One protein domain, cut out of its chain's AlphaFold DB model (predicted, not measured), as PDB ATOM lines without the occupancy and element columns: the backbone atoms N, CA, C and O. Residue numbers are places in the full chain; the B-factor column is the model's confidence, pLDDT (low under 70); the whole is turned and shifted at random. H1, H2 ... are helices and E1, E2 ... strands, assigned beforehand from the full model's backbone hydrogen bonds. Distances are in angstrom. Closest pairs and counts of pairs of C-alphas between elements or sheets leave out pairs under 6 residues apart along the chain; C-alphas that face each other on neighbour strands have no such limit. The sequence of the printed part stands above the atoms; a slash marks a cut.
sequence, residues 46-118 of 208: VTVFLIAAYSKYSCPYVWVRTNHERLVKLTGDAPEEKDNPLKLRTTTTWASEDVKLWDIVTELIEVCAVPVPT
ATOM      1  N   VAL A  46      37.215  53.705  14.397       77.56
ATOM      2  CA  VAL A  46      37.715  53.000  13.208       77.56
ATOM      3  C   VAL A  46      38.314  51.651  13.579       77.56
ATOM      4  O   VAL A  46      39.230  51.548  14.387       77.56
ATOM      5  N   THR A  47      37.829  50.582  12.952       81.94
ATOM      6  CA  THR A  47      38.379  49.233  13.139       81.94
ATOM      7  C   THR A  47      39.058  48.764  11.862       81.94
ATOM      8  O   THR A  47      38.437  48.743  10.801       81.94
ATOM      9  N   VAL A  48      40.328  48.378  11.969       84.06
ATOM     10  CA  VAL A  48      41.146  47.927  10.843       84.06
ATOM     11  C   VAL A  48      41.271  46.408  10.866       84.06
ATOM     12  O   VAL A  48      41.635  45.811  11.883       84.06
ATOM     13  N   PHE A  49      41.018  45.794   9.711       86.06
ATOM     14  CA  PHE A  49      41.178  44.362   9.481       86.06
ATOM     15  C   PHE A  49      42.252  44.103   8.437       86.06
ATOM     16  O   PHE A  49      42.330  44.794   7.423       86.06
ATOM     17  N   LEU A  50      43.035  43.051   8.649       87.69
ATOM     18  CA  LEU A  50      43.922  42.501   7.636       87.69
ATOM     19  C   LEU A  50      43.305  41.221   7.083       87.69
ATOM     20  O   LEU A  50      43.194  40.242   7.814       87.69
ATOM     21  N   ILE A  51      42.966  41.206   5.796       90.06
ATOM     22  CA  ILE A  51      42.521  39.997   5.097       90.06
ATOM     23  C   ILE A  51      43.685  39.467   4.257       90.06
ATOM     24  O   ILE A  51      44.143  40.147   3.339       90.06
ATOM     25  N   ALA A  52      44.155  38.253   4.542       88.56
ATOM     26  CA  ALA A  52      45.232  37.617   3.789       88.56
ATOM     27  C   ALA A  52      44.735  36.370   3.050       88.56
ATOM     28  O   ALA A  52      44.337  35.380   3.660       88.56
ATOM     29  N   ALA A  53      44.812  36.406   1.719       88.12
ATOM     30  CA  ALA A  53      44.423  35.313   0.831       88.12
ATOM     31  C   ALA A  53      45.663  34.631   0.228       88.12
ATOM     32  O   ALA A  53      45.993  34.812  -0.945       88.12
ATOM     33  N   TYR A  54      46.392  33.859   1.036       83.88
ATOM     34  CA  TYR A  54      47.549  33.111   0.541       83.88
ATOM     35  C   TYR A  54      47.112  31.842  -0.194       83.88
ATOM     36  O   TYR A  54      46.413  30.994   0.360       83.88
ATOM     37  N   SER A  55      47.634  31.645  -1.406       80.94
ATOM     38  CA  SER A  55      47.352  30.459  -2.228       80.94
ATOM     39  C   SER A  55      47.696  29.134  -1.543       80.94
ATOM     40  O   SER A  55      47.049  28.127  -1.802       80.94
ATOM     41  N   LYS A  56      48.683  29.128  -0.635       84.75
ATOM     42  CA  LYS A  56      49.092  27.937   0.124       84.75
ATOM     43  C   LYS A  56      47.974  27.373   1.005       84.75
ATOM     44  O   LYS A  56      47.943  26.164   1.212       84.75
ATOM     45  N   TYR A  57      47.114  28.230   1.550       82.56
ATOM     46  CA  TYR A  57      46.105  27.817   2.526       82.56
ATOM     47  C   TYR A  57      44.719  27.614   1.915       82.56
ATOM     48  O   TYR A  57      43.819  27.153   2.608       82.56
ATOM     49  N   SER A  58      44.542  27.946   0.631       82.75
ATOM     50  CA  SER A  58      43.280  27.795  -0.111       82.75
ATOM     51  C   SER A  58      42.062  28.503   0.511       82.75
ATOM     52  O   SER A  58      40.950  28.309   0.028       82.75
ATOM     53  N   CYS A  59      42.262  29.327   1.543       86.00
ATOM     54  CA  CYS A  59      41.240  30.056   2.290       86.00
ATOM     55  C   CYS A  59      41.818  31.399   2.779       86.00
ATOM     56  O   CYS A  59      42.989  31.445   3.180       86.00
ATOM     57  N   PRO A  60      41.048  32.500   2.717       90.94
ATOM     58  CA  PRO A  60      41.428  33.765   3.326       90.94
ATOM     59  C   PRO A  60      41.335  33.711   4.854       90.94
ATOM     60  O   PRO A  60      40.397  33.156   5.420       90.94
ATOM     61  N   TYR A  61      42.284  34.362   5.518       89.69
ATOM     62  CA  TYR A  61      42.275  34.575   6.965       89.69
ATOM     63  C   TYR A  61      42.160  36.060   7.277       89.69
ATOM     64  O   TYR A  61      42.658  36.893   6.515       89.69
ATOM     65  N   VAL A  62      41.521  36.385   8.400       89.62
ATOM     66  CA  VAL A  62      41.296  37.769   8.819       89.62
ATOM     67  C   VAL A  62      41.900  38.007  10.192       89.62
ATOM     68  O   VAL A  62      41.642  37.233  11.100       89.62
ATOM     69  N   TRP A  63      42.652  39.087  10.368       86.75
ATOM     70  CA  TRP A  63      43.172  39.529  11.665       86.75
ATOM     71  C   TRP A  63      42.624  40.904  12.023       86.75
ATOM     72  O   TRP A  63      42.441  41.751  11.146       86.75
ATOM     73  N   VAL A  64      42.416  41.138  13.316       83.06
ATOM     74  CA  VAL A  64      42.088  42.461  13.855       83.06
ATOM     75  C   VAL A  64      43.383  43.215  14.119       83.06
ATOM     76  O   VAL A  64      44.246  42.709  14.831       83.06
ATOM     77  N   ARG A  65      43.517  44.422  13.568       79.81
ATOM     78  CA  ARG A  65      44.704  45.266  13.765       79.81
ATOM     79  C   ARG A  65      44.484  46.329  14.835       79.81
ATOM     80  O   ARG A  65      45.356  46.538  15.670       79.81
ATOM     81  N   THR A  66      43.298  46.935  14.870       76.00
ATOM     82  CA  THR A  66      42.927  47.960  15.862       76.00
ATOM     83  C   THR A  66      41.647  47.580  16.607       76.00
ATOM     84  O   THR A  66      40.864  46.760  16.131       76.00
ATOM     85  N   ASN A  67      41.423  48.158  17.795       69.94
ATOM     86  CA  ASN A  67      40.220  47.932  18.616       69.94
ATOM     87  C   ASN A  67      39.941  46.458  18.982       69.94
ATOM     88  O   ASN A  67      38.794  46.056  19.196       69.94
ATOM     89  N   HIS A  68      41.009  45.665  19.119       68.94
ATOM     90  CA  HIS A  68      40.945  44.234  19.423       68.94
ATOM     91  C   HIS A  68      40.147  43.929  20.696       68.94
ATOM     92  O   HIS A  68      39.296  43.045  20.686       68.94
ATOM     93  N   GLU A  69      40.318  44.713  21.765       65.12
ATOM     94  CA  GLU A  69      39.586  44.493  23.015       65.12
ATOM     95  C   GLU A  69      38.066  44.563  22.857       65.12
ATOM     96  O   GLU A  69      37.346  43.818  23.517       65.12
ATOM     97  N   ARG A  70      37.557  45.467  22.009       69.00
ATOM     98  CA  ARG A  70      36.113  45.639  21.812       69.00
ATOM     99  C   ARG A  70      35.515  44.431  21.097       69.00
ATOM    100  O   ARG A  70      34.426  44.000  21.459       69.00
ATOM    101  N   LEU A  71      36.233  43.884  20.119       67.38
ATOM    102  CA  LEU A  71      35.794  42.722  19.348       67.38
ATOM    103  C   LEU A  71      35.970  41.414  20.112       67.38
ATOM    104  O   LEU A  71      35.047  40.611  20.157       67.38
ATOM    105  N   VAL A  72      37.091  41.232  20.805       64.81
ATOM    106  CA  VAL A  72      37.327  40.043  21.633       64.81
ATOM    107  C   VAL A  72      36.333  39.948  22.790       64.81
ATOM    108  O   VAL A  72      35.829  38.863  23.064       64.81
ATOM    109  N   LYS A  73      35.941  41.078  23.401       60.44
ATOM    110  CA  LYS A  73      34.852  41.110  24.400       60.44
ATOM    111  C   LYS A  73      33.498  40.666  23.826       60.44
ATOM    112  O   LYS A  73      32.672  40.166  24.584       60.44
ATOM    113  N   LEU A  74      33.260  40.849  22.524       58.06
ATOM    114  CA  LEU A  74      32.031  40.413  21.848       58.06
ATOM    115  C   LEU A  74      32.079  38.928  21.458       58.06
ATOM    116  O   LEU A  74      31.042  38.269  21.477       58.06
ATOM    117  N   THR A  75      33.262  38.405  21.122       57.44
ATOM    118  CA  THR A  75      33.448  37.013  20.674       57.44
ATOM    119  C   THR A  75      33.751  36.039  21.824       57.44
ATOM    120  O   THR A  75      33.478  34.850  21.693       57.44
ATOM    121  N   GLY A  76      34.222  36.532  22.976       55.72
ATOM    122  CA  GLY A  76      34.468  35.735  24.186       55.72
ATOM    123  C   GLY A  76      35.841  35.055  24.258       55.72
ATOM    124  O   GLY A  76      36.050  34.242  25.157       55.72
ATOM    125  N   ASP A  77      36.763  35.384  23.348       57.19
ATOM    126  CA  ASP A  77      38.115  34.811  23.310       57.19
ATOM    127  C   ASP A  77      39.064  35.500  24.317       57.19
ATOM    128  O   ASP A  77      38.806  36.601  24.814       57.19
ATOM    129  N   ALA A  78      40.158  34.833  24.690       55.91
ATOM    130  CA  ALA A  78      41.127  35.370  25.646       55.91
ATOM    131  C   ALA A  78      42.020  36.453  24.996       55.91
ATOM    132  O   ALA A  78      42.333  36.364  23.811       55.91
ATOM    133  N   PRO A  79      42.515  37.454  25.753       56.66
ATOM    134  CA  PRO A  79      43.382  38.517  25.222       56.66
ATOM    135  C   PRO A  79      44.736  38.021  24.674       56.66
ATOM    136  O   PRO A  79      45.440  38.777  24.010       56.66
ATOM    137  N   GLU A  80      45.101  36.761  24.926       55.78
ATOM    138  CA  GLU A  80      46.291  36.103  24.363       55.78
ATOM    139  C   GLU A  80      46.122  35.719  22.877       55.78
ATOM    140  O   GLU A  80      47.082  35.303  22.233       55.78
ATOM    141  N   GLU A  81      44.927  35.893  22.299       60.25
ATOM    142  CA  GLU A  81      44.611  35.543  20.908       60.25
ATOM    143  C   GLU A  81      44.803  36.696  19.904       60.25
ATOM    144  O   GLU A  81      44.358  36.595  18.760       60.25
ATOM    145  N   LYS A  82      45.500  37.779  20.281       60.91
ATOM    146  CA  LYS A  82      45.711  38.962  19.418       60.91
ATOM    147  C   LYS A  82      46.316  38.641  18.049       60.91
ATOM    148  O   LYS A  82      45.941  39.261  17.055       60.91
ATOM    149  N   ASP A  83      47.195  37.645  17.992       67.94
ATOM    150  CA  ASP A  83      47.872  37.231  16.758       67.94
ATOM    151  C   ASP A  83      47.144  36.101  16.007       67.94
ATOM    152  O   ASP A  83      47.541  35.721  14.896       67.94
ATOM    153  N   ASN A  84      46.054  35.570  16.571       76.69
ATOM    154  CA  ASN A  84      45.260  34.540  15.915       76.69
ATOM    155  C   ASN A  84      44.297  35.164  14.896       76.69
ATOM    156  O   ASN A  84      43.722  36.229  15.137       76.69
ATOM    157  N   PRO A  85      44.084  34.506  13.744       83.00
ATOM    158  CA  PRO A  85      43.052  34.942  12.824       83.00
ATOM    159  C   PRO A  85      41.664  34.762  13.454       83.00
ATOM    160  O   PRO A  85      41.395  33.765  14.128       83.00
ATOM    161  N   LEU A  86      40.767  35.704  13.173       84.25
ATOM    162  CA  LEU A  86      39.356  35.628  13.521       84.25
ATOM    163  C   LEU A  86      38.721  34.374  12.926       84.25
ATOM    164  O   LEU A  86      38.849  34.086  11.732       84.25
ATOM    165  N   LYS A  87      37.969  33.665  13.764       85.19
ATOM    166  CA  LYS A  87      37.151  32.525  13.356       85.19
ATOM    167  C   LYS A  87      35.797  33.029  12.870       85.19
ATOM    168  O   LYS A  87      34.840  33.102  13.633       85.19
ATOM    169  N   LEU A  88      35.732  33.392  11.595       88.50
ATOM    170  CA  LEU A  88      34.487  33.790  10.942       88.50
ATOM    171  C   LEU A  88      33.751  32.552  10.409       88.50
ATOM    172  O   LEU A  88      34.369  31.556  10.000       88.50
ATOM    173  N   ARG A  89      32.421  32.614  10.363       89.88
ATOM    174  CA  ARG A  89      31.585  31.583   9.737       89.88
ATOM    175  C   ARG A  89      31.962  31.431   8.268       89.88
ATOM    176  O   ARG A  89      32.219  30.316   7.829       89.88
ATOM    177  N   THR A  90      32.083  32.543   7.548       90.00
ATOM    178  CA  THR A  90      32.453  32.586   6.124       90.00
ATOM    179  C   THR A  90      33.838  32.003   5.852       90.00
ATOM    180  O   THR A  90      34.016  31.281   4.874       90.00
ATOM    181  N   THR A  91      34.821  32.221   6.734       89.06
ATOM    182  CA  THR A  91      36.144  31.580   6.597       89.06
ATOM    183  C   THR A  91      36.100  30.083   6.902       89.06
ATOM    184  O   THR A  91      36.856  29.308   6.319       89.06
ATOM    185  N   THR A  92      35.196  29.652   7.787       88.88
ATOM    186  CA  THR A  92      35.043  28.238   8.165       88.88
ATOM    187  C   THR A  92      34.327  27.438   7.074       88.88
ATOM    188  O   THR A  92      34.725  26.311   6.784       88.88
ATOM    189  N   THR A  93      33.305  28.015   6.434       91.44
ATOM    190  CA  THR A  93      32.545  27.363   5.353       91.44
ATOM    191  C   THR A  93      33.118  27.612   3.957       91.44
ATOM    192  O   THR A  93      32.592  27.076   2.985       91.44
ATOM    193  N   TRP A  94      34.240  28.336   3.840       90.38
ATOM    194  CA  TRP A  94      34.882  28.698   2.568       90.38
ATOM    195  C   TRP A  94      35.110  27.522   1.607       90.38
ATOM    196  O   TRP A  94      34.954  27.665   0.399       90.38
ATOM    197  N   ALA A  95      35.505  26.358   2.130       87.62
ATOM    198  CA  ALA A  95      35.782  25.180   1.306       87.62
ATOM    199  C   ALA A  95      34.523  24.369   0.950       87.62
ATOM    200  O   ALA A  95      34.548  23.594  -0.005       87.62
ATOM    201  N   SER A  96      33.454  24.495   1.738       88.44
ATOM    202  CA  SER A  96      32.232  23.691   1.610       88.44
ATOM    203  C   SER A  96      31.100  24.415   0.886       88.44
ATOM    204  O   SER A  96      30.241  23.765   0.297       88.44
ATOM    205  N   GLU A  97      31.081  25.743   0.941       87.62
ATOM    206  CA  GLU A  97      30.055  26.605   0.358       87.62
ATOM    207  C   GLU A  97      30.676  27.531  -0.698       87.62
ATOM    208  O   GLU A  97      31.889  27.731  -0.725       87.62
ATOM    209  N   ASP A  98      29.856  28.130  -1.568       86.75
ATOM    210  CA  ASP A  98      30.326  29.091  -2.580       86.75
ATOM    211  C   ASP A  98      30.604  30.483  -1.977       86.75
ATOM    212  O   ASP A  98      30.116  31.500  -2.471       86.75
ATOM    213  N   VAL A  99      31.373  30.529  -0.885       89.56
ATOM    214  CA  VAL A  99      31.701  31.762  -0.160       89.56
ATOM    215  C   VAL A  99      32.609  32.646  -1.007       89.56
ATOM    216  O   VAL A  99      33.579  32.193  -1.622       89.56
ATOM    217  N   LYS A 100      32.313  33.943  -1.026       89.69
ATOM    218  CA  LYS A 100      33.094  34.965  -1.716       89.69
ATOM    219  C   LYS A 100      33.677  35.959  -0.722       89.69
ATOM    220  O   LYS A 100      33.274  36.059   0.432       89.69
ATOM    221  N   LEU A 101      34.639  36.747  -1.195       89.19
ATOM    222  CA  LEU A 101      35.320  37.735  -0.357       89.19
ATOM    223  C   LEU A 101      34.351  38.775   0.231       89.19
ATOM    224  O   LEU A 101      34.515  39.195   1.370       89.19
ATOM    225  N   TRP A 102      33.323  39.173  -0.520       89.94
ATOM    226  CA  TRP A 102      32.317  40.118  -0.035       89.94
ATOM    227  C   TRP A 102      31.409  39.543   1.060       89.94
ATOM    228  O   TRP A 102      30.883  40.316   1.860       89.94
ATOM    229  N   ASP A 103      31.265  38.218   1.154       90.44
ATOM    230  CA  ASP A 103      30.542  37.583   2.261       90.44
ATOM    231  C   ASP A 103      31.336  37.728   3.563       90.44
ATOM    232  O   ASP A 103      30.772  38.084   4.594       90.44
ATOM    233  N   ILE A 104      32.664  37.560   3.489       91.62
ATOM    234  CA  ILE A 104      33.582  37.805   4.612       91.62
ATOM    235  C   ILE A 104      33.494  39.267   5.057       91.62
ATOM    236  O   ILE A 104      33.357  39.545   6.244       91.62
ATOM    237  N   VAL A 105      33.528  40.211   4.111       91.00
ATOM    238  CA  VAL A 105      33.395  41.647   4.415       91.00
ATOM    239  C   VAL A 105      32.046  41.956   5.069       91.00
ATOM    240  O   VAL A 105      31.994  42.725   6.024       91.00
ATOM    241  N   THR A 106      30.962  41.336   4.600       90.69
ATOM    242  CA  THR A 106      29.629  41.509   5.195       90.69
ATOM    243  C   THR A 106      29.598  41.014   6.633       90.69
ATOM    244  O   THR A 106      29.141  41.744   7.508       90.69
ATOM    245  N   GLU A 107      30.126  39.817   6.896       90.44
ATOM    246  CA  GLU A 107      30.205  39.273   8.252       90.44
ATOM    247  C   GLU A 107      31.035  40.176   9.174       90.44
ATOM    248  O   GLU A 107      30.616  40.462  10.293       90.44
ATOM    249  N   LEU A 108      32.163  40.706   8.691       90.00
ATOM    250  CA  LEU A 108      32.966  41.664   9.453       90.00
ATOM    251  C   LEU A 108      32.171  42.922   9.813       90.00
ATOM    252  O   LEU A 108      32.206  43.361  10.962       90.00
ATOM    253  N   ILE A 109      31.423  43.487   8.865       89.31
ATOM    254  CA  ILE A 109      30.578  44.659   9.118       89.31
ATOM    255  C   ILE A 109      29.482  44.326  10.139       89.31
ATOM    256  O   ILE A 109      29.259  45.115  11.056       89.31
ATOM    257  N   GLU A 110      28.829  43.165  10.028       87.44
ATOM    258  CA  GLU A 110      27.796  42.723  10.977       87.44
ATOM    259  C   GLU A 110      28.345  42.548  12.403       87.44
ATOM    260  O   GLU A 110      27.648  42.865  13.366       87.44
ATOM    261  N   VAL A 111      29.592  42.092  12.550       83.94
ATOM    262  CA  VAL A 111      30.249  41.924  13.858       83.94
ATOM    263  C   VAL A 111      30.684  43.267  14.464       83.94
ATOM    264  O   VAL A 111      30.670  43.431  15.684       83.94
ATOM    265  N   CYS A 112      31.065  44.243  13.638       81.25
ATOM    266  CA  CYS A 112      31.660  45.496  14.117       81.25
ATOM    267  C   CYS A 112      30.661  46.635  14.304       81.25
ATOM    268  O   CYS A 112      30.846  47.495  15.174       81.25
ATOM    269  N   ALA A 113      29.629  46.683  13.465       82.88
ATOM    270  CA  ALA A 113      28.690  47.788  13.426       82.88
ATOM    271  C   ALA A 113      27.496  47.530  14.353       82.88
ATOM    272  O   ALA A 113      26.765  46.550  14.212       82.88
ATOM    273  N   VAL A 114      27.275  48.454  15.291       80.81
ATOM    274  CA  VAL A 114      26.119  48.441  16.194       80.81
ATOM    275  C   VAL A 114      25.416  49.799  16.086       80.81
ATOM    276  O   VAL A 114      25.993  50.797  16.516       80.81
ATOM    277  N   PRO A 115      24.190  49.869  15.530       85.12
ATOM    278  CA  PRO A 115      23.400  48.765  14.974       85.12
ATOM    279  C   PRO A 115      23.959  48.236  13.644       85.12
ATOM    280  O   PRO A 115      24.657  48.949  12.923       85.12
ATOM    281  N   VAL A 116      23.599  46.995  13.299       84.31
ATOM    282  CA  VAL A 116      23.959  46.393  12.007       84.31
ATOM    283  C   VAL A 116      23.363  47.234  10.869       84.31
ATOM    284  O   VAL A 116      22.152  47.488  10.876       84.31
ATOM    285  N   PRO A 117      24.169  47.675   9.887       87.44
ATOM    286  CA  PRO A 117      23.688  48.523   8.810       87.44
ATOM    287  C   PRO A 117      22.712  47.770   7.907       87.44
ATOM    288  O   PRO A 117      22.852  46.577   7.642       87.44
ATOM    289  N   THR A 118      21.727  48.494   7.374       86.31
ATOM    290  CA  THR A 118      20.750  47.928   6.433       86.31
ATOM    291  C   THR A 118      21.398  47.502   5.114       86.31
ATOM    292  O   THR A 118      20.965  46.517   4.522       86.31
TER     293      THR A 118
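What this domain is: This is residues 46 to 118 of the 208 residues of an uncharacterized protein of Salpingoeca rosetta (strain ATCC 50818 / BSB-021) (UniProt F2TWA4). A two-stranded antiparallel hairpin, E1 and E2, stands beside the longest helix, H3; short H2 packs on H3, and H1 lies crosswise at one end. The 73 printed residues run E1, E2, H1, H2, H3, a mixed class with under half in named elements. The whole is compact, radius of gyration of the C-alphas 12.4 A, spanning 33 by 29 by 20 A.

Where its parts are: Find C-alpha 49 at (41.178, 44.362, 9.481), where E1, residues 49 to 52, begins. E2 is 61 to 64, H1 68 to 75 and H2 89 to 93. H3, 101 to 112, runs 16.8 A to C-alpha 112 at (31.660, 45.496, 14.117).

How they stand to each other: In the hairpin, look for N 50 and O 63, 2.9 A apart, within hydrogen-bond range. E1 and H3 are near each other, with 5 pairs of C-alphas within 10 A. H2 touches H3 at residues 103 to 107 alone; the closest C-alphas, Thr 90 and Ile 104, are 5.5 A apart. H1 and H3 are close but not clearly touching, C-alphas 71 and 112 being closest at 7.2 A, and about perpendicular at 88 degrees. Every O i to N i+4 pair is within hydrogen-bond range in H2 and H3, 3 of 4 in H1.

The domain as a whole: The printed part has no cut. The link from H1 to H2, residues 76 to 88, is long. Residues 67 to 83 have pLDDT under 70.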